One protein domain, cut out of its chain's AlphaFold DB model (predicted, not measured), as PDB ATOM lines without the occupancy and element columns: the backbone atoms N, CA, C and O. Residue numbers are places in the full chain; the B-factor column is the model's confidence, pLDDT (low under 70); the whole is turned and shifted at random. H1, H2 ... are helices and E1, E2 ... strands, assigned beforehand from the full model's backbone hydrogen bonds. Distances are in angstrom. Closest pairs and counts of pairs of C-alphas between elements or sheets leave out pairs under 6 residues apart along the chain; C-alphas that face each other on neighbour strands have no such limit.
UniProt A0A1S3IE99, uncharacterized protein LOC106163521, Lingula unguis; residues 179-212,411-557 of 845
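AT A GLANCE: This is residues 179 to 212 and 411 to 557 of the 845 residues of the protein "uncharacterized protein LOC106163521" of Lingula unguis (UniProt A0A1S3IE99). Picture a long, twisted ribbon of two antiparallel strands, E1 and E4, running along most of a rod and bending on the way, with short strands added along its edges and helices packed on it in places. Near one end E3 folds back into a hairpin with E4, and H1 crosses E4 beside E2; in the other half the hairpin E6 and E7 adds to E4, and the helical hairpin H4 and H5 packs there through H4, on the opposite face from H1. E8 and H3 lie about halfway along, and the loop 479 to 489 with E5 makes the far tip. The printed part has 181 residues with five named helices and eight named strands, which follow each other along the chain as E1, H1, E2, H2, E3, E4, E5, E6, E7, H3, E8, H4 and H5; the class is mixed, helices and strands, and seven of the strands make a branched sheet in which E4 has E1 on one side and E2, E3 and E6 on the other side, each antiparallel to it, while E6 and E7 are antiparallel neighbours and E1 and E8 parallel ones. It is loose, with a radius of gyration of the C-alphas of 21.6 A and spans of 81 by 30 by 27 A.

IN THESE COORDINATES: Find C-alpha 188 at (147.000, 133.536, 102.928); from there E1, residues 188 to 210, runs 57.6 A to C-alpha 210 at (109.344, 91.471, 114.593), bending by 58 degrees at residue 203. E4, residues 456 to 478, returns over 56.5 A and bends by 70 degrees at residue 468. Beside them look for E2 at 433 to 435, E3 at 447 to 453, 19.7 A long, E6 at 499 to 503, E7 at 506 to 510 and E8 at 524 to 527. E5, residues 490 to 493, pairs with no named strand. H1, residues 412 to 429, is 25.7 A long; H2 is 439 to 445, H3 512 to 517, H4 539 to 544, and H5 548 to 554, ending at C-alpha 554, (152.600, 133.961, 116.501).

HOW THE PARTS SIT: Start at E1 and E4, antiparallel at 175 degrees, where N 203 and O 463 are 2.8 A apart, within hydrogen-bond range. On the other side of E4 from E1, the staggered pairing brings E3 beside residues 456 to 462, with N 451 to O 458 at 2.9 A, E2 with N 434 to O 466 at 2.8 A, and E6 with N 474 to O 500 at 2.8 A. E6 and E7 form a hairpin, with N 501 to O 508 at 2.9 A. E8 is parallel to E1, with N 199 to O 526 at 2.8 A. H1 is on the sheet at a height of 8.8 A, across E4 at 72 degrees on the local plane. H1 and H2 only just touch, with 3 pairs of C-alphas within 8 A, the closest Pro 412 and Leu 439 at 6.7 A. H2 only grazes the sheet with residues 441 to 442. H3 is on the sheet, over none of its strands, at a height of 5.9 A. H4 is on it at 6.9 A, and touches H5, opposite ways at a shallow tilt of 25 degrees, with the C-alphas of Cys 539 and Leu 554 closest at 5.1 A. H5 is not on the sheet. In each of the five helices every O i to N i+4 pair is within hydrogen-bond range.

THE WHOLE: The two C-alphas farthest apart, Pro 212 and Thr 486, are 81.5 A apart. Residues 213 to 410 are not printed, and C-alphas 212 and 411 are 17.7 A apart across the cut. The links E4 to E5 and E8 to H4 are long, 11 residues each. The mean pLDDT of the printed part is 95.0; only residues 179 to 180 are under 70 in this model.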
ATOM      1  N   SER A 179     132.450 138.408 103.239       53.03
ATOM      2  CA  SER A 179     133.328 138.393 102.087       53.03
ATOM      3  C   SER A 179     134.395 137.359 102.401       53.03
ATOM      4  O   SER A 179     134.973 137.411 103.489       53.03
ATOM      5  N   ALA A 180     134.610 136.412 101.486       56.28
ATOM      6  CA  ALA A 180     135.678 135.424 101.577       56.28
ATOM      7  C   ALA A 180     136.930 136.075 102.188       56.28
ATOM      8  O   ALA A 180     137.425 137.074 101.665       56.28
ATOM      9  N   GLU A 181     137.359 135.585 103.356       74.38
ATOM     10  CA  GLU A 181     138.349 136.257 104.199       74.38
ATOM     11  C   GLU A 181     139.757 136.080 103.624       74.38
ATOM     12  O   GLU A 181     140.624 135.438 104.204       74.38
ATOM     13  N   ASN A 182     140.008 136.649 102.451       89.56
ATOM     14  CA  ASN A 182     141.322 136.637 101.839       89.56
ATOM     15  C   ASN A 182     142.242 137.566 102.646       89.56
ATOM     16  O   ASN A 182     141.960 138.749 102.839       89.56
ATOM     17  N   ARG A 183     143.354 137.025 103.151       95.88
ATOM     18  CA  ARG A 183     144.421 137.764 103.844       95.88
ATOM     19  C   ARG A 183     145.603 137.915 102.895       95.88
ATOM     20  O   ARG A 183     146.728 137.500 103.174       95.88
ATOM     21  N   ILE A 184     145.304 138.485 101.732       96.19
ATOM     22  CA  ILE A 184     146.206 138.564 100.588       96.19
ATOM     23  C   ILE A 184     147.516 139.291 100.894       96.19
ATOM     24  O   ILE A 184     148.563 138.874 100.406       96.19
ATOM     25  N   ASN A 185     147.488 140.295 101.772       97.31
ATOM     26  CA  ASN A 185     148.694 141.027 102.160       97.31
ATOM     27  C   ASN A 185     149.679 140.188 102.998       97.31
ATOM     28  O   ASN A 185     150.839 140.564 103.169       97.31
ATOM     29  N   TYR A 186     149.230 139.039 103.508       97.81
ATOM     30  CA  TYR A 186     150.061 138.020 104.154       97.81
ATOM     31  C   TYR A 186     150.272 136.783 103.272       97.81
ATOM     32  O   TYR A 186     150.947 135.843 103.690       97.81
ATOM     33  N   GLY A 187     149.680 136.760 102.073       96.81
ATOM     34  CA  GLY A 187     149.723 135.621 101.164       96.81
ATOM     35  C   GLY A 187     148.923 134.426 101.661       96.81
ATOM     36  O   GLY A 187     149.325 133.300 101.400       96.81
ATOM     37  N   VAL A 188     147.831 134.634 102.405       97.44
ATOM     38  CA  VAL A 188     147.000 133.536 102.928       97.44
ATOM     39  C   VAL A 188     145.559 133.685 102.458       97.44
ATOM     40  O   VAL A 188     144.946 134.740 102.615       97.44
ATOM     41  N   PHE A 189     145.005 132.608 101.910       96.06
ATOM     42  CA  PHE A 189     143.623 132.530 101.445       96.06
ATOM     43  C   PHE A 189     142.848 131.515 102.266       96.06
ATOM     44  O   PHE A 189     143.339 130.411 102.506       96.06
ATOM     45  N   PHE A 190     141.634 131.890 102.659       96.12
ATOM     46  CA  PHE A 190     140.719 131.043 103.411       96.12
ATOM     47  C   PHE A 190     139.484 130.774 102.556       96.12
ATOM     48  O   PHE A 190     138.621 131.637 102.392       96.12
ATOM     49  N   LYS A 191     139.386 129.562 102.011       94.88
ATOM     50  CA  LYS A 191     138.197 129.113 101.287       94.88
ATOM     51  C   LYS A 191     137.278 128.377 102.254       94.88
ATOM     52  O   LYS A 191     137.650 127.338 102.782       94.88
ATOM     53  N   ASN A 192     136.091 128.920 102.501       95.12
ATOM     54  CA  ASN A 192     135.099 128.277 103.361       95.12
ATOM     55  C   ASN A 192     134.561 126.999 102.687       95.12
ATOM     56  O   ASN A 192     133.970 127.078 101.611       95.12
ATOM     57  N   GLU A 193     134.768 125.844 103.320       95.56
ATOM     58  CA  GLU A 193     134.296 124.529 102.853       95.56
ATOM     59  C   GLU A 193     133.005 124.082 103.569       95.56
ATOM     60  O   GLU A 193     132.419 123.057 103.226       95.56
ATOM     61  N   GLY A 194     132.526 124.849 104.555       95.44
ATOM     62  CA  GLY A 194     131.284 124.594 105.280       95.44
ATOM     63  C   GLY A 194     131.465 124.598 106.794       95.44
ATOM     64  O   GLY A 194     132.403 125.181 107.338       95.44
ATOM     65  N   THR A 195     130.540 123.942 107.496       97.06
ATOM     66  CA  THR A 195     130.609 123.796 108.955       97.06
ATOM     67  C   THR A 195     130.816 122.343 109.354       97.06
ATOM     68  O   THR A 195     130.358 121.425 108.670       97.06
ATOM     69  N   MET A 196     131.492 122.122 110.477       96.88
ATOM     70  CA  MET A 196     131.642 120.807 111.085       96.88
ATOM     71  C   MET A 196     131.263 120.828 112.565       96.88
ATOM     72  O   MET A 196     131.504 121.797 113.283       96.88
ATOM     73  N   ALA A 197     130.690 119.724 113.021       96.94
ATOM     74  CA  ALA A 197     130.366 119.445 114.402       96.94
ATOM     75  C   ALA A 197     131.283 118.321 114.901       96.94
ATOM     76  O   ALA A 197     131.406 117.264 114.270       96.94
ATOM     77  N   VAL A 198     131.930 118.552 116.040       96.06
ATOM     78  CA  VAL A 198     132.811 117.559 116.656       96.06
ATOM     79  C   VAL A 198     131.965 116.601 117.489       96.06
ATOM     80  O   VAL A 198     131.268 117.007 118.419       96.06
ATOM     81  N   VAL A 199     131.993 115.326 117.109       96.38
ATOM     82  CA  VAL A 199     131.260 114.243 117.759       96.38
ATOM     83  C   VAL A 199     132.061 113.767 118.958       96.38
ATOM     84  O   VAL A 199     133.156 113.219 118.805       96.38
ATOM     85  N   ASN A 200     131.489 113.978 120.139       94.12
ATOM     86  CA  ASN A 200     132.096 113.596 121.411       94.12
ATOM     87  C   ASN A 200     131.587 112.236 121.891       94.12
ATOM     88  O   ASN A 200     132.304 111.537 122.595       94.12
ATOM     89  N   ASP A 201     130.353 111.881 121.525       95.75
ATOM     90  CA  ASP A 201     129.707 110.648 121.965       95.75
ATOM     91  C   ASP A 201     128.639 110.191 120.957       95.75
ATOM     92  O   ASP A 201     128.369 110.857 119.949       95.75
ATOM     93  N   TYR A 202     128.016 109.048 121.220       97.00
ATOM     94  CA  TYR A 202     126.977 108.465 120.393       97.00
ATOM     95  C   TYR A 202     125.796 107.980 121.229       97.00
ATOM     96  O   TYR A 202     125.944 107.238 122.194       97.00
ATOM     97  N   TRP A 203     124.592 108.318 120.781       97.50
ATOM     98  CA  TRP A 203     123.368 107.709 121.274       97.50
ATOM     99  C   TRP A 203     123.118 106.407 120.512       97.50
ATOM    100  O   TRP A 203     122.906 106.419 119.296       97.50
ATOM    101  N   LEU A 204     123.122 105.277 121.214       97.81
ATOM    102  CA  LEU A 204     122.776 103.981 120.637       97.81
ATOM    103  C   LEU A 204     121.271 103.757 120.791       97.81
ATOM    104  O   LEU A 204     120.768 103.616 121.904       97.81
ATOM    105  N   HIS A 205     120.540 103.761 119.677       97.19
ATOM    106  CA  HIS A 205     119.099 103.524 119.687       97.19
ATOM    107  C   HIS A 205     118.764 102.191 119.029       97.19
ATOM    108  O   HIS A 205     118.911 102.050 117.816       97.19
ATOM    109  N   THR A 206     118.295 101.234 119.825       96.50
ATOM    110  CA  THR A 206     117.883  99.911 119.349       96.50
ATOM    111  C   THR A 206     116.384  99.863 119.107       96.50
ATOM    112  O   THR A 206     115.589 100.235 119.969       96.50
ATOM    113  N   MET A 207     116.005  99.370 117.934       94.81
ATOM    114  CA  MET A 207     114.626  99.091 117.552       94.81
ATOM    115  C   MET A 207     114.485  97.605 117.247       94.81
ATOM    116  O   MET A 207     115.411  96.993 116.717       94.81
ATOM    117  N   LEU A 208     113.332  97.030 117.578       95.06
ATOM    118  CA  LEU A 208     113.020  95.632 117.297       95.06
ATOM    119  C   LEU A 208     112.098  95.555 116.084       95.06
ATOM    120  O   LEU A 208     111.023  96.156 116.084       95.06
ATOM    121  N   VAL A 209     112.514  94.800 115.074       94.31
ATOM    122  CA  VAL A 209     111.667  94.424 113.940       94.31
ATOM    123  C   VAL A 209     111.218  92.989 114.159       94.31
ATOM    124  O   VAL A 209     112.036  92.070 114.128       94.31
ATOM    125  N   TYR A 210     109.930  92.797 114.422       93.75
ATOM    126  CA  TYR A 210     109.344  91.471 114.593       93.75
ATOM    127  C   TYR A 210     109.100  90.834 113.230       93.75
ATOM    128  O   TYR A 210     108.556  91.471 112.328       93.75
ATOM    129  N   LEU A 211     109.511  89.578 113.078       91.31
ATOM    130  CA  LEU A 211     109.209  88.808 111.879       91.31
ATOM    131  C   LEU A 211     107.751  88.344 111.935       91.31
ATOM    132  O   LEU A 211     107.295  87.939 113.005       91.31
ATOM    133  N   PRO A 212     107.023  88.380 110.807       89.62
ATOM    134  CA  PRO A 212     105.641  87.931 110.783       89.62
ATOM    135  C   PRO A 212     105.551  86.449 111.160       89.62
ATOM    136  O   PRO A 212     106.368  85.617 110.742       89.62
ATOM    137  N   PRO A 411     110.489 103.648 108.154       95.25
ATOM    138  CA  PRO A 411     109.861 104.806 107.551       95.25
ATOM    139  C   PRO A 411     110.399 106.148 108.086       95.25
ATOM    140  O   PRO A 411     110.558 106.312 109.304       95.25
ATOM    141  N   PRO A 412     110.584 107.160 107.213       97.12
ATOM    142  CA  PRO A 412     111.103 108.480 107.590       97.12
ATOM    143  C   PRO A 412     110.360 109.150 108.753       97.12
ATOM    144  O   PRO A 412     110.972 109.821 109.586       97.12
ATOM    145  N   HIS A 413     109.042 108.953 108.849       97.12
ATOM    146  CA  HIS A 413     108.228 109.537 109.916       97.12
ATOM    147  C   HIS A 413     108.557 108.946 111.299       97.12
ATOM    148  O   HIS A 413     108.600 109.690 112.282       97.12
ATOM    149  N   MET A 414     108.844 107.639 111.378       96.19
ATOM    150  CA  MET A 414     109.240 106.984 112.625       96.19
ATOM    151  C   MET A 414     110.605 107.487 113.078       96.19
ATOM    152  O   MET A 414     110.738 107.954 114.209       96.19
ATOM    153  N   LEU A 415     111.591 107.493 112.173       96.50
ATOM    154  CA  LEU A 415     112.931 107.989 112.481       96.50
ATOM    155  C   LEU A 415     112.901 109.466 112.902       96.50
ATOM    156  O   LEU A 415     113.527 109.833 113.893       96.50
ATOM    157  N   SER A 416     112.119 110.308 112.219       97.81
ATOM    158  CA  SER A 416     111.940 111.716 112.598       97.81
ATOM    159  C   SER A 416     111.358 111.875 114.002       97.81
ATOM    160  O   SER A 416     111.872 112.662 114.800       97.81
ATOM    161  N   SER A 417     110.311 111.113 114.334       97.88
ATOM    162  CA  SER A 417     109.698 111.129 115.668       97.88
ATOM    163  C   SER A 417     110.694 110.691 116.746       97.88
ATOM    164  O   SER A 417     110.845 111.365 117.767       97.88
ATOM    165  N   THR A 418     111.444 109.618 116.487       97.56
ATOM    166  CA  THR A 418     112.498 109.117 117.373       97.56
ATOM    167  C   THR A 418     113.600 110.154 117.587       97.56
ATOM    168  O   THR A 418     113.917 110.476 118.731       97.56
ATOM    169  N   LEU A 419     114.128 110.763 116.523       98.00
ATOM    170  CA  LEU A 419     115.160 111.802 116.620       98.00
ATOM    171  C   LEU A 419     114.667 113.047 117.363       98.00
ATOM    172  O   LEU A 419     115.434 113.652 118.115       98.00
ATOM    173  N   LYS A 420     113.395 113.431 117.211       98.19
ATOM    174  CA  LYS A 420     112.795 114.526 117.989       98.19
ATOM    175  C   LYS A 420     112.719 114.184 119.477       98.19
ATOM    176  O   LYS A 420     113.077 115.021 120.303       98.19
ATOM    177  N   LYS A 421     112.309 112.959 119.825       98.12
ATOM    178  CA  LYS A 421     112.260 112.482 121.220       98.12
ATOM    179  C   LYS A 421     113.652 112.405 121.850       98.12
ATOM    180  O   LYS A 421     113.827 112.852 122.984       98.12
ATOM    181  N   ILE A 422     114.641 111.897 121.111       97.50
ATOM    182  CA  ILE A 422     116.040 111.848 121.557       97.50
ATOM    183  C   ILE A 422     116.565 113.268 121.764       97.50
ATOM    184  O   ILE A 422     117.093 113.565 122.831       97.50
ATOM    185  N   LYS A 423     116.344 114.180 120.807       97.12
ATOM    186  CA  LYS A 423     116.729 115.592 120.946       97.12
ATOM    187  C   LYS A 423     116.095 116.239 122.173       97.12
ATOM    188  O   LYS A 423     116.808 116.870 122.941       97.12
ATOM    189  N   ALA A 424     114.789 116.069 122.382       97.50
ATOM    190  CA  ALA A 424     114.099 116.628 123.545       97.50
ATOM    191  C   ALA A 424     114.663 116.075 124.866       97.50
ATOM    192  O   ALA A 424     114.854 116.825 125.821       97.50
ATOM    193  N   SER A 425     114.984 114.778 124.904       97.25
ATOM    194  CA  SER A 425     115.581 114.127 126.079       97.25
ATOM    195  C   SER A 425     117.003 114.627 126.347       97.25
ATOM    196  O   SER A 425     117.320 114.982 127.482       97.25
ATOM    197  N   LEU A 426     117.827 114.734 125.301       96.12
ATOM    198  CA  LEU A 426     119.184 115.274 125.383       96.12
ATOM    199  C   LEU A 426     119.176 116.740 125.810       96.12
ATOM    200  O   LEU A 426     119.910 117.097 126.716       96.12
ATOM    201  N   GLN A 427     118.312 117.576 125.233       96.06
ATOM    202  CA  GLN A 427     118.218 118.994 125.593       96.06
ATOM    203  C   GLN A 427     117.749 119.207 127.035       96.06
ATOM    204  O   GLN A 427     118.178 120.163 127.675       96.06
ATOM    205  N   LYS A 428     116.895 118.317 127.554       97.25
ATOM    206  CA  LYS A 428     116.441 118.364 128.948       97.25
ATOM    207  C   LYS A 428     117.567 118.047 129.937       97.25
ATOM    208  O   LYS A 428     117.596 118.638 131.010       97.25
ATOM    209  N   GLN A 429     118.451 117.106 129.606       97.12
ATOM    210  CA  GLN A 429     119.521 116.652 130.507       97.12
ATOM    211  C   GLN A 429     120.841 117.410 130.305       97.12
ATOM    212  O   GLN A 429     121.556 117.673 131.268       97.12
ATOM    213  N   PHE A 430     121.150 117.780 129.064       96.44
ATOM    214  CA  PHE A 430     122.418 118.361 128.632       96.44
ATOM    215  C   PHE A 430     122.152 119.494 127.624       96.44
ATOM    216  O   PHE A 430     122.194 119.284 126.402       96.44
ATOM    217  N   PRO A 431     121.842 120.712 128.105       93.38
ATOM    218  CA  PRO A 431     121.642 121.854 127.223       93.38
ATOM    219  C   PRO A 431     122.931 122.112 126.428       93.38
ATOM    220  O   PRO A 431     124.013 122.217 126.997       93.38
ATOM    221  N   GLY A 432     122.816 122.186 125.101       92.25
ATOM    222  CA  GLY A 432     123.956 122.402 124.205       92.25
ATOM    223  C   GLY A 432     124.503 121.148 123.513       92.25
ATOM    224  O   GLY A 432     125.478 121.252 122.782       92.25
ATOM    225  N   LEU A 433     123.896 119.970 123.670       95.81
ATOM    226  CA  LEU A 433     124.197 118.846 122.775       95.81
ATOM    227  C   LEU A 433     123.346 118.917 121.501       95.81
ATOM    228  O   LEU A 433     122.152 119.231 121.535       95.81
ATOM    229  N   LEU A 434     123.973 118.623 120.365       95.00
ATOM    230  CA  LEU A 434     123.354 118.587 119.048       95.00
ATOM    231  C   LEU A 434     123.379 117.165 118.492       95.00
ATOM    232  O   LEU A 434     124.355 116.436 118.631       95.00
ATOM    233  N   ILE A 435     122.302 116.802 117.803       97.12
ATOM    234  CA  ILE A 435     122.233 115.603 116.967       97.12
ATOM    235  C   ILE A 435     121.782 116.013 115.571       97.12
ATOM    236  O   ILE A 435     121.037 116.990 115.417       97.12
ATOM    237  N   ASN A 436     122.180 115.255 114.551       96.50
ATOM    238  CA  ASN A 436     121.701 115.510 113.200       96.50
ATOM    239  C   ASN A 436     120.192 115.219 113.111       96.50
ATOM    240  O   ASN A 436     119.746 114.137 113.484       96.50
ATOM    241  N   GLN A 437     119.394 116.173 112.634       96.44
ATOM    242  CA  GLN A 437     117.949 115.990 112.422       96.44
ATOM    243  C   GLN A 437     117.609 115.644 110.965       96.44
ATOM    244  O   GLN A 437     116.467 115.298 110.668       96.44
ATOM    245  N   ASN A 438     118.579 115.732 110.050       96.62
ATOM    246  CA  ASN A 438     118.374 115.388 108.653       96.62
ATOM    247  C   ASN A 438     118.277 113.864 108.497       96.62
ATOM    248  O   ASN A 438     119.240 113.142 108.740       96.62
ATOM    249  N   LEU A 439     117.122 113.374 108.050       97.25
ATOM    250  CA  LEU A 439     116.877 111.942 107.857       97.25
ATOM    251  C   LEU A 439     117.803 111.330 106.799       97.25
ATOM    252  O   LEU A 439     118.271 110.207 106.975       97.25
ATOM    253  N   GLN A 440     118.132 112.089 105.747       96.44
ATOM    254  CA  GLN A 440     119.026 111.638 104.672       96.44
ATOM    255  C   GLN A 440     120.413 111.267 105.198       96.44
ATOM    256  O   GLN A 440     121.062 110.376 104.657       96.44
ATOM    257  N   TYR A 441     120.856 111.907 106.286       97.00
ATOM    258  CA  TYR A 441     122.121 111.565 106.917       97.00
ATOM    259  C   TYR A 441     122.138 110.114 107.407       97.00
ATOM    260  O   TYR A 441     123.099 109.401 107.147       97.00
ATOM    261  N   TYR A 442     121.077 109.654 108.070       97.69
ATOM    262  CA  TYR A 442     121.037 108.312 108.653       97.69
ATOM    263  C   TYR A 442     120.857 107.222 107.600       97.69
ATOM    264  O   TYR A 442     121.475 106.170 107.721       97.69
ATOM    265  N   TYR A 443     120.081 107.482 106.547       97.38
ATOM    266  CA  TYR A 443     119.940 106.527 105.443       97.38
ATOM    267  C   TYR A 443     121.210 106.418 104.587       97.38
ATOM    268  O   TYR A 443     121.482 105.354 104.038       97.38
ATOM    269  N   ARG A 444     122.010 107.492 104.480       96.50
ATOM    270  CA  ARG A 444     123.219 107.513 103.636       96.50
ATOM    271  C   ARG A 444     124.518 107.208 104.380       96.50
ATOM    272  O   ARG A 444     125.386 106.540 103.829       96.50
ATOM    273  N   TYR A 445     124.674 107.733 105.592       96.31
ATOM    274  CA  TYR A 445     125.920 107.698 106.369       96.31
ATOM    275  C   TYR A 445     125.754 107.058 107.754       96.31
ATOM    276  O   TYR A 445     126.743 106.897 108.472       96.31
ATOM    277  N   GLY A 446     124.522 106.735 108.159       95.81
ATOM    278  CA  GLY A 446     124.241 106.155 109.464       95.81
ATOM    279  C   GLY A 446     124.919 104.801 109.615       95.81
ATOM    280  O   GLY A 446     124.769 103.924 108.771       95.81
ATOM    281  N   LYS A 447     125.656 104.627 110.714       96.31
ATOM    282  CA  LYS A 447     126.215 103.329 111.086       96.31
ATOM    283  C   LYS A 447     125.169 102.575 111.897       96.31
ATOM    284  O   LYS A 447     124.676 103.103 112.899       96.31
ATOM    285  N   ILE A 448     124.849 101.360 111.473       97.12
ATOM    286  CA  ILE A 448     123.939 100.476 112.197       97.12
ATOM    287  C   ILE A 448     124.657  99.192 112.598       97.12
ATOM    288  O   ILE A 448     125.590  98.755 111.927       97.12
ATOM    289  N   ALA A 449     124.208  98.607 113.698       95.94
ATOM    290  CA  ALA A 449     124.548  97.255 114.105       95.94
ATOM    291  C   ALA A 449     123.261  96.438 114.179       95.94
ATOM    292  O   ALA A 449     122.210  96.958 114.562       95.94
ATOM    293  N   THR A 450     123.339  95.173 113.806       95.56
ATOM    294  CA  THR A 450     122.185  94.286 113.693       95.56
ATOM    295  C   THR A 450     122.442  93.041 114.519       95.56
ATOM    296  O   THR A 450     123.567  92.558 114.605       95.56
ATOM    297  N   HIS A 451     121.403  92.552 115.181       92.50
ATOM    298  CA  HIS A 451     121.476  91.342 115.982       92.50
ATOM    299  C   HIS A 451     120.136  90.623 115.923       92.50
ATOM    300  O   HIS A 451     119.085  91.242 116.090       92.50
ATOM    301  N   LYS A 452     120.145  89.312 115.713       91.50
ATOM    302  CA  LYS A 452     118.918  88.520 115.698       91.50
ATOM    303  C   LYS A 452     118.567  88.067 117.117       91.50
ATOM    304  O   LYS A 452     119.393  87.550 117.856       91.50
ATOM    305  N   LEU A 453     117.320  88.285 117.514       91.62
ATOM    306  CA  LEU A 453     116.765  87.913 118.813       91.62
ATOM    307  C   LEU A 453     115.530  87.044 118.590       91.62
ATOM    308  O   LEU A 453     114.422  87.558 118.423       91.62
ATOM    309  N   ASN A 454     115.706  85.722 118.598       88.12
ATOM    310  CA  ASN A 454     114.639  84.740 118.388       88.12
ATOM    311  C   ASN A 454     113.829  85.001 117.101       88.12
ATOM    312  O   ASN A 454     114.246  84.621 116.009       88.12
ATOM    313  N   GLN A 455     112.663  85.644 117.239       90.44
ATOM    314  CA  GLN A 455     111.726  85.986 116.161       90.44
ATOM    315  C   GLN A 455     111.760  87.473 115.778       90.44
ATOM    316  O   GLN A 455     110.872  87.970 115.090       90.44
ATOM    317  N   SER A 456     112.767  88.201 116.245       94.31
ATOM    318  CA  SER A 456     112.934  89.623 115.992       94.31
ATOM    319  C   SER A 456     114.368  89.937 115.595       94.31
ATOM    320  O   SER A 456     115.288  89.161 115.852       94.31
ATOM    321  N   ILE A 457     114.558  91.085 114.963       94.00
ATOM    322  CA  ILE A 457     115.869  91.629 114.634       94.00
ATOM    323  C   ILE A 457     116.002  92.941 115.392       94.00
ATOM    324  O   ILE A 457     115.215  93.869 115.200       94.00
ATOM    325  N   ALA A 458     116.995  93.007 116.265       95.62
ATOM    326  CA  ALA A 458     117.417  94.226 116.919       95.62
ATOM    327  C   ALA A 458     118.329  95.011 115.979       95.62
ATOM    328  O   ALA A 458     119.392  94.542 115.575       95.62
ATOM    329  N   ILE A 459     117.915  96.227 115.645       96.50
ATOM    330  CA  ILE A 459     118.658  97.140 114.784       96.50
ATOM    331  C   ILE A 459     119.027  98.347 115.628       96.50
ATOM    332  O   ILE A 459     118.165  99.108 116.067       96.50
ATOM    333  N   THR A 460     120.320  98.498 115.886       97.62
ATOM    334  CA  THR A 460     120.881  99.566 116.709       97.62
ATOM    335  C   THR A 460     121.486 100.633 115.818       97.62
ATOM    336  O   THR A 460     122.499 100.404 115.161       97.62
ATOM    337  N   ILE A 461     120.880 101.818 115.807       97.56
ATOM    338  CA  ILE A 461     121.394 102.985 115.095       97.56
ATOM    339  C   ILE A 461     122.364 103.735 116.004       97.56
ATOM    340  O   ILE A 461     122.025 104.080 117.140       97.56
ATOM    341  N   LYS A 462     123.553 104.038 115.479       97.69
ATOM    342  CA  LYS A 462     124.549 104.887 116.135       97.69
ATOM    343  C   LYS A 462     124.317 106.353 115.753       97.69
ATOM    344  O   LYS A 462     124.708 106.792 114.672       97.69
ATOM    345  N   ILE A 463     123.673 107.112 116.637       98.06
ATOM    346  CA  ILE A 463     123.323 108.523 116.420       98.06
ATOM    347  C   ILE A 463     124.439 109.414 116.986       98.06
ATOM    348  O   ILE A 463     124.685 109.362 118.189       98.06
ATOM    349  N   PRO A 464     125.131 110.227 116.168       97.62
ATOM    350  CA  PRO A 464     126.215 111.075 116.657       97.62
ATOM    351  C   PRO A 464     125.682 112.196 117.552       97.62
ATOM    352  O   PRO A 464     124.733 112.895 117.187       97.62
ATOM    353  N   ILE A 465     126.334 112.384 118.700       97.38
ATOM    354  CA  ILE A 465     126.106 113.496 119.617       97.38
ATOM    355  C   ILE A 465     127.311 114.433 119.529       97.38
ATOM    356  O   ILE A 465     128.441 114.075 119.872       97.38
ATOM    357  N   ALA A 466     127.061 115.647 119.059       96.75
ATOM    358  CA  ALA A 466     128.063 116.690 118.931       96.75
ATOM    359  C   ALA A 466     127.829 117.821 119.938       96.75
ATOM    360  O   ALA A 466     126.728 117.990 120.470       96.75
ATOM    361  N   SER A 467     128.870 118.609 120.194       94.12
ATOM    362  CA  SER A 467     128.739 119.874 120.924       94.12
ATOM    363  C   SER A 467     127.912 120.901 120.141       94.12
ATOM    364  O   SER A 467     127.798 120.812 118.920       94.12
ATOM    365  N   HIS A 468     127.378 121.907 120.841       92.50
ATOM    366  CA  HIS A 468     126.666 123.035 120.232       92.50
ATOM    367  C   HIS A 468     127.526 123.813 119.236       92.50
ATOM    368  O   HIS A 468     127.021 124.308 118.231       92.50
ATOM    369  N   ASP A 469     128.818 123.905 119.533       94.38
ATOM    370  CA  ASP A 469     129.763 124.697 118.768       94.38
ATOM    371  C   ASP A 469     130.000 124.067 117.390       94.38
ATOM    372  O   ASP A 469     130.579 122.983 117.268       94.38
ATOM    373  N   LEU A 470     129.543 124.768 116.351       96.69
ATOM    374  CA  LEU A 470     129.822 124.447 114.957       96.69
ATOM    375  C   LEU A 470     131.084 125.189 114.525       96.69
ATOM    376  O   LEU A 470     131.143 126.418 114.570       96.69
ATOM    377  N   PHE A 471     132.090 124.440 114.096       97.12
ATOM    378  CA  PHE A 471     133.325 124.997 113.569       97.12
ATOM    379  C   PHE A 471     133.152 125.333 112.094       97.12
ATOM    380  O   PHE A 471     132.730 124.480 111.315       97.12
ATOM    381  N   THR A 472     133.537 126.540 111.694       97.31
ATOM    382  CA  THR A 472     133.671 126.877 110.274       97.31
ATOM    383  C   THR A 472     134.977 126.290 109.765       97.31
ATOM    384  O   THR A 472     136.027 126.535 110.364       97.31
ATOM    385  N   VAL A 473     134.909 125.495 108.699       97.12
ATOM    386  CA  VAL A 473     136.061 124.821 108.094       97.12
ATOM    387  C   VAL A 473     136.559 125.643 106.914       97.12
ATOM    388  O   VAL A 473     135.805 125.954 105.994       97.12
ATOM    389  N   PHE A 474     137.847 125.956 106.926       97.06
ATOM    390  CA  PHE A 474     138.536 126.679 105.872       97.06
ATOM    391  C   PHE A 474     139.600 125.785 105.238       97.06
ATOM    392  O   PHE A 474     140.427 125.212 105.944       97.06
ATOM    393  N   HIS A 475     139.613 125.707 103.913       96.88
ATOM    394  CA  HIS A 475     140.782 125.283 103.155       96.88
ATOM    395  C   HIS A 475     141.738 126.476 103.064       96.88
ATOM    396  O   HIS A 475     141.367 127.553 102.583       96.88
ATOM    397  N   VAL A 476     142.946 126.299 103.591       96.81
ATOM    398  CA  VAL A 476     143.941 127.355 103.737       96.81
ATOM    399  C   VAL A 476     145.031 127.173 102.696       96.81
ATOM    400  O   VAL A 476     145.711 126.151 102.655       96.81
ATOM    401  N   LYS A 477     145.233 128.199 101.870       96.38
ATOM    402  CA  LYS A 477     146.305 128.222 100.872       96.38
ATOM    403  C   LYS A 477     147.257 129.371 101.162       96.38
ATOM    404  O   LYS A 477     146.825 130.518 101.237       96.38
ATOM    405  N   ALA A 478     148.543 129.062 101.291       96.88
ATOM    406  CA  ALA A 478     149.602 130.056 101.419       96.88
ATOM    407  C   ALA A 478     150.329 130.246 100.081       96.88
ATOM    408  O   ALA A 478     150.657 129.271  99.404       96.88
ATOM    409  N   VAL A 479     150.590 131.495  99.704       96.44
ATOM    410  CA  VAL A 479     151.331 131.876  98.498       96.44
ATOM    411  C   VAL A 479     152.459 132.846  98.851       96.44
ATOM    412  O   VAL A 479     152.339 133.605  99.815       96.44
ATOM    413  N   PRO A 480     153.561 132.846  98.086       96.94
ATOM    414  CA  PRO A 480     154.631 133.812  98.285       96.94
ATOM    415  C   PRO A 480     154.163 135.234  97.937       96.94
ATOM    416  O   PRO A 480     153.577 135.456  96.879       96.94
ATOM    417  N   VAL A 481     154.472 136.200  98.804       97.38
ATOM    418  CA  VAL A 481     154.220 137.633  98.585       97.38
ATOM    419  C   VAL A 481     155.549 138.336  98.295       97.38
ATOM    420  O   VAL A 481     156.434 138.289  99.152       97.38
ATOM    421  N   PRO A 482     155.740 138.980  97.130       96.56
ATOM    422  CA  PRO A 482     156.984 139.676  96.806       96.56
ATOM    423  C   PRO A 482     157.308 140.768  97.822       96.56
ATOM    424  O   PRO A 482     156.409 141.345  98.430       96.56
ATOM    425  N   LEU A 483     158.592 141.084  98.011       95.25
ATOM    426  CA  LEU A 483     158.966 142.214  98.870       95.25
ATOM    427  C   LEU A 483     158.519 143.551  98.258       95.25
ATOM    428  O   LEU A 483     157.993 144.402  98.963       95.25
ATOM    429  N   ASN A 484     158.703 143.719  96.948       93.31
ATOM    430  CA  ASN A 484     158.212 144.844  96.150       93.31
ATOM    431  C   ASN A 484     158.012 144.392  94.690       93.31
ATOM    432  O   ASN A 484     158.326 143.254  94.354       93.31
ATOM    433  N   ALA A 485     157.526 145.284  93.823       88.38
ATOM    434  CA  ALA A 485     157.242 144.962  92.421       88.38
ATOM    435  C   ALA A 485     158.467 144.463  91.622       88.38
ATOM    436  O   ALA A 485     158.317 143.650  90.720       88.38
ATOM    437  N   THR A 486     159.682 144.911  91.955       88.25
ATOM    438  CA  THR A 486     160.902 144.590  91.189       88.25
ATOM    439  C   THR A 486     161.733 143.453  91.789       88.25
ATOM    440  O   THR A 486     162.623 142.906  91.131       88.25
ATOM    441  N   SER A 487     161.475 143.085  93.042       91.50
ATOM    442  CA  SER A 487     162.252 142.107  93.793       91.50
ATOM    443  C   SER A 487     161.901 140.689  93.373       91.50
ATOM    444  O   SER A 487     160.743 140.325  93.193       91.50
ATOM    445  N   LYS A 488     162.929 139.845  93.292       91.69
ATOM    446  CA  LYS A 488     162.775 138.400  93.089       91.69
ATOM    447  C   LYS A 488     162.576 137.643  94.409       91.69
ATOM    448  O   LYS A 488     162.413 136.425  94.388       91.69
ATOM    449  N   HIS A 489     162.635 138.337  95.544       93.62
ATOM    450  CA  HIS A 489     162.476 137.761  96.876       93.62
ATOM    451  C   HIS A 489     161.028 137.899  97.350       93.62
ATOM    452  O   HIS A 489     160.393 138.929  97.115       93.62
ATOM    453  N   ALA A 490     160.529 136.889  98.061       96.12
ATOM    454  CA  ALA A 490     159.181 136.880  98.622       96.12
ATOM    455  C   ALA A 490     159.168 136.447 100.087       96.12
ATOM    456  O   ALA A 490     160.094 135.802 100.562       96.12
ATOM    457  N   THR A 491     158.089 136.756 100.791       97.50
ATOM    458  CA  THR A 491     157.763 136.169 102.092       97.50
ATOM    459  C   THR A 491     156.715 135.077 101.929       97.50
ATOM    460  O   THR A 491     155.772 135.247 101.157       97.50
ATOM    461  N   LEU A 492     156.824 133.993 102.692       97.25
ATOM    462  CA  LEU A 492     155.832 132.920 102.755       97.25
ATOM    463  C   LEU A 492     155.545 132.561 104.213       97.25
ATOM    464  O   LEU A 492     156.465 132.478 105.027       97.25
ATOM    465  N   LEU A 493     154.277 132.323 104.545       97.62
ATOM    466  CA  LEU A 493     153.899 131.827 105.865       97.62
ATOM    467  C   LEU A 493     154.291 130.351 106.028       97.62
ATOM    468  O   LEU A 493     153.968 129.515 105.183       97.62
ATOM    469  N   HIS A 494     154.970 130.021 107.126       95.94
ATOM    470  CA  HIS A 494     155.417 128.664 107.423       95.94
ATOM    471  C   HIS A 494     154.394 127.856 108.243       95.94
ATOM    472  O   HIS A 494     153.549 128.422 108.932       95.94
ATOM    473  N   ASN A 495     154.502 126.520 108.195       95.12
ATOM    474  CA  ASN A 495     153.687 125.568 108.967       95.12
ATOM    475  C   ASN A 495     152.170 125.773 108.837       95.12
ATOM    476  O   ASN A 495     151.425 125.673 109.813       95.12
ATOM    477  N   VAL A 496     151.710 126.053 107.620       96.44
ATOM    478  CA  VAL A 496     150.288 126.235 107.326       96.44
ATOM    479  C   VAL A 496     149.642 124.866 107.077       96.44
ATOM    480  O   VAL A 496     150.047 124.194 106.127       96.44
ATOM    481  N   PRO A 497     148.677 124.418 107.905       96.81
ATOM    482  CA  PRO A 497     147.897 123.221 107.605       96.81
ATOM    483  C   PRO A 497     147.012 123.449 106.377       96.81
ATOM    484  O   PRO A 497     146.560 124.566 106.139       96.81
ATOM    485  N   GLU A 498     146.721 122.380 105.638       96.50
ATOM    486  CA  GLU A 498     145.835 122.435 104.468       96.50
ATOM    487  C   GLU A 498     144.412 122.861 104.859       96.50
ATOM    488  O   GLU A 498     143.791 123.668 104.175       96.50
ATOM    489  N   TYR A 499     143.910 122.389 106.002       97.56
ATOM    490  CA  TYR A 499     142.599 122.771 106.508       97.56
ATOM    491  C   TYR A 499     142.686 123.312 107.934       97.56
ATOM    492  O   TYR A 499     143.472 122.862 108.772       97.56
ATOM    493  N   PHE A 500     141.834 124.285 108.228       97.50
ATOM    494  CA  PHE A 500     141.759 124.939 109.522       97.50
ATOM    495  C   PHE A 500     140.304 125.160 109.895       97.50
ATOM    496  O   PHE A 500     139.540 125.715 109.113       97.50
ATOM    497  N   ALA A 501     139.912 124.745 111.092       97.44
ATOM    498  CA  ALA A 501     138.558 124.929 111.579       97.44
ATOM    499  C   ALA A 501     138.544 125.801 112.833       97.44
ATOM    500  O   ALA A 501     139.384 125.627 113.717       97.44
ATOM    501  N   SER A 502     137.597 126.734 112.924       96.94
ATOM    502  CA  SER A 502     137.551 127.729 114.004       96.94
ATOM    503  C   SER A 502     136.125 127.968 114.505       96.94
ATOM    504  O   SER A 502     135.188 128.024 113.710       96.94
ATOM    505  N   VAL A 503     135.970 128.126 115.825       96.75
ATOM    506  CA  VAL A 503     134.731 128.576 116.480       96.75
ATOM    507  C   VAL A 503     135.057 129.403 117.720       96.75
ATOM    508  O   VAL A 503     135.667 128.921 118.680       96.75
ATOM    509  N   GLY A 504     134.659 130.677 117.712       95.25
ATOM    510  CA  GLY A 504     134.965 131.614 118.793       95.25
ATOM    511  C   GLY A 504     136.455 131.594 119.136       95.25
ATOM    512  O   GLY A 504     137.295 131.976 118.324       95.25
ATOM    513  N   ASN A 505     136.794 131.104 120.337       95.69
ATOM    514  CA  ASN A 505     138.184 130.995 120.774       95.69
ATOM    515  C   ASN A 505     138.905 129.673 120.483       95.69
ATOM    516  O   ASN A 505     140.128 129.609 120.640       95.69
ATOM    517  N   HIS A 506     138.176 128.659 120.037       96.38
ATOM    518  CA  HIS A 506     138.673 127.315 119.789       96.38
ATOM    519  C   HIS A 506     139.034 127.139 118.316       96.38
ATOM    520  O   HIS A 506     138.383 127.700 117.436       96.38
ATOM    521  N   HIS A 507     140.059 126.337 118.043       96.94
ATOM    522  CA  HIS A 507     140.436 125.982 116.680       96.94
ATOM    523  C   HIS A 507     140.993 124.559 116.599       96.94
ATOM    524  O   HIS A 507     141.394 123.969 117.610       96.94
ATOM    525  N   ILE A 508     141.013 124.027 115.380       96.81
ATOM    526  CA  ILE A 508     141.525 122.700 115.048       96.81
ATOM    527  C   ILE A 508     142.275 122.793 113.719       96.81
ATOM    528  O   ILE A 508     141.733 123.280 112.727       96.81
ATOM    529  N   SER A 509     143.518 122.319 113.696       96.31
ATOM    530  CA  SER A 509     144.266 122.108 112.454       96.31
ATOM    531  C   SER A 509     143.921 120.732 111.904       96.31
ATOM    532  O   SER A 509     143.971 119.745 112.642       96.31
ATOM    533  N   LEU A 510     143.549 120.673 110.630       95.94
ATOM    534  CA  LEU A 510     142.996 119.489 109.986       95.94
ATOM    535  C   LEU A 510     143.840 119.111 108.764       95.94
ATOM    536  O   LEU A 510     144.386 119.974 108.076       95.94
ATOM    537  N   ASN A 511     143.928 117.812 108.490       95.12
ATOM    538  CA  ASN A 511     144.433 117.288 107.225       95.12
ATOM    539  C   ASN A 511     143.263 116.813 106.348       95.12
ATOM    540  O   ASN A 511     142.136 116.636 106.825       95.12
ATOM    541  N   TYR A 512     143.540 116.591 105.065       95.19
ATOM    542  CA  TYR A 512     142.547 116.092 104.117       95.19
ATOM    543  C   TYR A 512     141.936 114.744 104.541       95.19
ATOM    544  O   TYR A 512     140.717 114.576 104.510       95.19
ATOM    545  N   ASP A 513     142.762 113.803 105.011       95.12
ATOM    546  CA  ASP A 513     142.307 112.461 105.401       95.12
ATOM    547  C   ASP A 513     141.302 112.489 106.559       95.12
ATOM    548  O   ASP A 513     140.319 111.743 106.559       95.12
ATOM    549  N   PHE A 514     141.503 113.386 107.529       94.44
ATOM    550  CA  PHE A 514     140.559 113.574 108.620       94.44
ATOM    551  C   PHE A 514     139.219 114.101 108.106       94.44
ATOM    552  O   PHE A 514     138.183 113.537 108.458       94.44
ATOM    553  N   LEU A 515     139.217 115.124 107.244       94.88
ATOM    554  CA  LEU A 515     137.972 115.652 106.674       94.88
ATOM    555  C   LEU A 515     137.227 114.602 105.848       94.88
ATOM    556  O   LEU A 515     136.008 114.483 105.965       94.88
ATOM    557  N   LYS A 516     137.950 113.776 105.086       94.81
ATOM    558  CA  LYS A 516     137.370 112.661 104.324       94.81
ATOM    559  C   LYS A 516     136.716 111.604 105.225       94.81
ATOM    560  O   LYS A 516     135.788 110.924 104.793       94.81
ATOM    561  N   SER A 517     137.179 111.463 106.470       94.81
ATOM    562  CA  SER A 517     136.584 110.552 107.459       94.81
ATOM    563  C   SER A 517     135.296 111.090 108.103       94.81
ATOM    564  O   SER A 517     134.546 110.326 108.719       94.81
ATOM    565  N   CYS A 518     135.023 112.392 107.967       96.44
ATOM    566  CA  CYS A 518     133.799 113.005 108.462       96.44
ATOM    567  C   CYS A 518     132.582 112.576 107.629       96.44
ATOM    568  O   CYS A 518     132.678 112.191 106.467       96.44
ATOM    569  N   THR A 519     131.398 112.649 108.236       96.19
ATOM    570  CA  THR A 519     130.142 112.210 107.606       96.19
ATOM    571  C   THR A 519     129.151 113.362 107.470       96.19
ATOM    572  O   THR A 519     129.075 114.220 108.342       96.19
ATOM    573  N   GLY A 520     128.330 113.367 106.419       94.06
ATOM    574  CA  GLY A 520     127.395 114.465 106.138       94.06
ATOM    575  C   GLY A 520     127.989 115.552 105.237       94.06
ATOM    576  O   GLY A 520     129.110 115.426 104.765       94.06
ATOM    577  N   GLN A 521     127.198 116.591 104.950       91.06
ATOM    578  CA  GLN A 521     127.592 117.684 104.044       91.06
ATOM    579  C   GLN A 521     127.610 119.044 104.749       91.06
ATOM    580  O   GLN A 521     128.583 119.773 104.627       91.06
ATOM    581  N   ASN A 522     126.565 119.392 105.508       91.75
ATOM    582  CA  ASN A 522     126.526 120.633 106.282       91.75
ATOM    583  C   ASN A 522     125.493 120.532 107.432       91.75
ATOM    584  O   ASN A 522     124.292 120.514 107.148       91.75
ATOM    585  N   PRO A 523     125.908 120.434 108.709       94.56
ATOM    586  CA  PRO A 523     127.291 120.299 109.167       94.56
ATOM    587  C   PRO A 523     127.867 118.898 108.894       94.56
ATOM    588  O   PRO A 523     127.136 117.902 108.856       94.56
ATOM    589  N   MET A 524     129.187 118.819 108.727       96.38
ATOM    590  CA  MET A 524     129.953 117.568 108.736       96.38
ATOM    591  C   MET A 524     130.134 117.069 110.175       96.38
ATOM    592  O   MET A 524     130.508 117.837 111.049       96.38
ATOM    593  N   PHE A 525     129.902 115.789 110.446       96.56
ATOM    594  CA  PHE A 525     130.081 115.171 111.760       96.56
ATOM    595  C   PHE A 525     131.401 114.397 111.787       96.56
ATOM    596  O   PHE A 525     131.541 113.383 111.092       96.56
ATOM    597  N   CYS A 526     132.351 114.881 112.586       96.31
ATOM    598  CA  CYS A 526     133.717 114.359 112.676       96.31
ATOM    599  C   CYS A 526     133.988 113.783 114.073       96.31
ATOM    600  O   CYS A 526     133.657 114.421 115.068       96.31
ATOM    601  N   ALA A 527     134.599 112.601 114.173       94.44
ATOM    602  CA  ALA A 527     134.921 111.992 115.468       94.44
ATOM    603  C   ALA A 527     136.090 112.714 116.168       94.44
ATOM    604  O   ALA A 527     137.112 112.996 115.538       94.44
ATOM    605  N   LEU A 528     135.961 112.973 117.476       86.94
ATOM    606  CA  LEU A 528     136.983 113.678 118.265       86.94
ATOM    607  C   LEU A 528     138.294 112.888 118.420       86.94
ATOM    608  O   LEU A 528     139.345 113.503 118.553       86.94
ATOM    609  N   GLU A 529     138.261 111.550 118.382       87.00
ATOM    610  CA  GLU A 529     139.402 110.674 118.731       87.00
ATOM    611  C   GLU A 529     140.718 111.030 118.014       87.00
ATOM    612  O   GLU A 529     141.798 110.861 118.581       87.00
ATOM    613  N   ASN A 530     140.634 111.604 116.811       75.81
ATOM    614  CA  ASN A 530     141.792 111.931 115.979       75.81
ATOM    615  C   ASN A 530     142.196 113.413 116.005       75.81
ATOM    616  O   ASN A 530     143.162 113.788 115.342       75.81
ATOM    617  N   THR A 531     141.490 114.277 116.744       84.56
ATOM    618  CA  THR A 531     141.772 115.722 116.758       84.56
ATOM    619  C   THR A 531     141.770 116.319 118.156       84.56
ATOM    620  O   THR A 531     140.996 115.961 119.037       84.56
ATOM    621  N   LYS A 532     142.673 117.279 118.375       90.19
ATOM    622  CA  LYS A 532     142.753 118.030 119.628       90.19
ATOM    623  C   LYS A 532     142.218 119.431 119.397       90.19
ATOM    624  O   LYS A 532     142.832 120.213 118.677       90.19
ATOM    625  N   VAL A 533     141.105 119.753 120.051       94.25
ATOM    626  CA  VAL A 533     140.600 121.127 120.098       94.25
ATOM    627  C   VAL A 533     141.569 121.970 120.917       94.25
ATOM    628  O   VAL A 533     141.782 121.721 122.106       94.25
ATOM    629  N   SER A 534     142.173 122.969 120.283       95.62
ATOM    630  CA  SER A 534     143.138 123.852 120.925       95.62
ATOM    631  C   SER A 534     142.492 125.193 121.270       95.62
ATOM    632  O   SER A 534     141.809 125.811 120.454       95.62
ATOM    633  N   LYS A 535     142.736 125.660 122.500       96.44
ATOM    634  CA  LYS A 535     142.408 127.025 122.959       96.44
ATOM    635  C   LYS A 535     143.593 127.980 122.871       96.44
ATOM    636  O   LYS A 535     143.448 129.161 123.170       96.44
ATOM    637  N   LYS A 536     144.781 127.464 122.543       96.62
ATOM    638  CA  LYS A 536     145.998 128.276 122.504       96.62
ATOM    639  C   LYS A 536     145.886 129.329 121.394       96.62
ATOM    640  O   LYS A 536     145.201 129.086 120.404       96.62
ATOM    641  N   PRO A 537     146.533 130.490 121.530       96.81
ATOM    642  CA  PRO A 537     146.634 131.419 120.413       96.81
ATOM    643  C   PRO A 537     147.300 130.718 119.214       96.81
ATOM    644  O   PRO A 537     148.243 129.946 119.389       96.81
ATOM    645  N   HIS A 538     146.770 130.936 118.008       97.50
ATOM    646  CA  HIS A 538     147.232 130.292 116.775       97.50
ATOM    647  C   HIS A 538     147.333 131.319 115.652       97.50
ATOM    648  O   HIS A 538     146.416 132.124 115.478       97.50
ATOM    649  N   CYS A 539     148.405 131.253 114.860       98.12
ATOM    650  CA  CYS A 539     148.677 132.201 113.777       98.12
ATOM    651  C   CYS A 539     147.491 132.354 112.807       98.12
ATOM    652  O   CYS A 539     147.019 133.463 112.584       98.12
ATOM    653  N   LEU A 540     146.938 131.249 112.286       97.62
ATOM    654  CA  LEU A 540     145.804 131.316 111.349       97.62
ATOM    655  C   LEU A 540     144.556 131.969 111.949       97.62
ATOM    656  O   LEU A 540     143.821 132.651 111.245       97.62
ATOM    657  N   LYS A 541     144.332 131.815 113.256       97.00
ATOM    658  CA  LYS A 541     143.223 132.484 113.936       97.00
ATOM    659  C   LYS A 541     143.484 133.984 114.075       97.00
ATOM    660  O   LYS A 541     142.570 134.768 113.859       97.00
ATOM    661  N   ALA A 542     144.718 134.381 114.391       97.12
ATOM    662  CA  ALA A 542     145.110 135.790 114.408       97.12
ATOM    663  C   ALA A 542     144.947 136.432 113.017       97.12
ATOM    664  O   ALA A 542     144.432 137.542 112.914       97.12
ATOM    665  N   LEU A 543     145.286 135.697 111.949       97.12
ATOM    666  CA  LEU A 543     145.047 136.113 110.564       97.12
ATOM    667  C   LEU A 543     143.556 136.273 110.250       97.12
ATOM    668  O   LEU A 543     143.174 137.309 109.711       97.12
ATOM    669  N   LEU A 544     142.704 135.310 110.619       95.62
ATOM    670  CA  LEU A 544     141.246 135.434 110.466       95.62
ATOM    671  C   LEU A 544     140.714 136.679 111.196       95.62
ATOM    672  O   LEU A 544     139.950 137.448 110.624       95.62
ATOM    673  N   LEU A 545     141.197 136.956 112.408       95.25
ATOM    674  CA  LEU A 545     140.772 138.115 113.204       95.25
ATOM    675  C   LEU A 545     141.444 139.447 112.809       95.25
ATOM    676  O   LEU A 545     141.103 140.475 113.384       95.25
ATOM    677  N   ASN A 546     142.380 139.456 111.848       95.19
ATOM    678  CA  ASN A 546     143.238 140.611 111.526       95.19
ATOM    679  C   ASN A 546     143.960 141.219 112.753       95.19
ATOM    680  O   ASN A 546     144.237 142.419 112.782       95.19
ATOM    681  N   ASP A 547     144.297 140.409 113.761       95.94
ATOM    682  CA  ASP A 547     145.031 140.876 114.941       95.94
ATOM    683  C   ASP A 547     146.526 141.007 114.617       95.94
ATOM    684  O   ASP A 547     147.286 140.040 114.674       95.94
ATOM    685  N   LYS A 548     146.943 142.223 114.250       95.44
ATOM    686  CA  LYS A 548     148.305 142.542 113.796       95.44
ATOM    687  C   LYS A 548     149.381 142.172 114.814       95.44
ATOM    688  O   LYS A 548     150.412 141.638 114.401       95.44
ATOM    689  N   THR A 549     149.119 142.419 116.097       95.81
ATOM    690  CA  THR A 549     150.053 142.133 117.195       95.81
ATOM    691  C   THR A 549     150.284 140.627 117.304       95.81
ATOM    692  O   THR A 549     151.402 140.139 117.129       95.81
ATOM    693  N   SER A 550     149.195 139.862 117.416       97.00
ATOM    694  CA  SER A 550     149.235 138.403 117.458       97.00
ATOM    695  C   SER A 550     149.803 137.791 116.175       97.00
ATOM    696  O   SER A 550     150.488 136.775 116.247       97.00
ATOM    697  N   ILE A 551     149.560 138.378 114.997       97.38
ATOM    698  CA  ILE A 551     150.167 137.919 113.738       97.38
ATOM    699  C   ILE A 551     151.689 138.071 113.808       97.38
ATOM    700  O   ILE A 551     152.405 137.111 113.534       97.38
ATOM    701  N   LYS A 552     152.194 139.241 114.214       96.12
ATOM    702  CA  LYS A 552     153.637 139.498 114.327       96.12
ATOM    703  C   LYS A 552     154.321 138.532 115.296       96.12
ATOM    704  O   LYS A 552     155.445 138.105 115.014       96.12
ATOM    705  N   ASP A 553     153.649 138.183 116.391       96.88
ATOM    706  CA  ASP A 553     154.197 137.336 117.451       96.88
ATOM    707  C   ASP A 553     154.096 135.837 117.150       96.88
ATOM    708  O   ASP A 553     155.076 135.110 117.347       96.88
ATOM    709  N   LEU A 554     152.936 135.380 116.662       97.56
ATOM    710  CA  LEU A 554     152.600 133.961 116.501       97.56
ATOM    711  C   LEU A 554     152.922 133.406 115.110       97.56
ATOM    712  O   LEU A 554     153.100 132.193 114.981       97.56
ATOM    713  N   CYS A 555     152.919 134.239 114.066       98.31
ATOM    714  CA  CYS A 555     153.141 133.782 112.697       98.31
ATOM    715  C   CYS A 555     154.626 133.794 112.334       98.31
ATOM    716  O   CYS A 555     155.304 134.816 112.425       98.31
ATOM    717  N   ASP A 556     155.121 132.649 111.865       97.31
ATOM    718  CA  ASP A 556     156.489 132.503 111.376       97.31
ATOM    719  C   ASP A 556     156.528 132.700 109.856       97.31
ATOM    720  O   ASP A 556     156.164 131.813 109.081       97.31
ATOM    721  N   PHE A 557     156.938 133.892 109.426       97.81
ATOM    722  CA  PHE A 557     157.153 134.196 108.014       97.81
ATOM    723  C   PHE A 557     158.594 133.891 107.616       97.81
ATOM    724  O   PHE A 557     159.546 134.265 108.306       97.81
TER     725      PHE A 557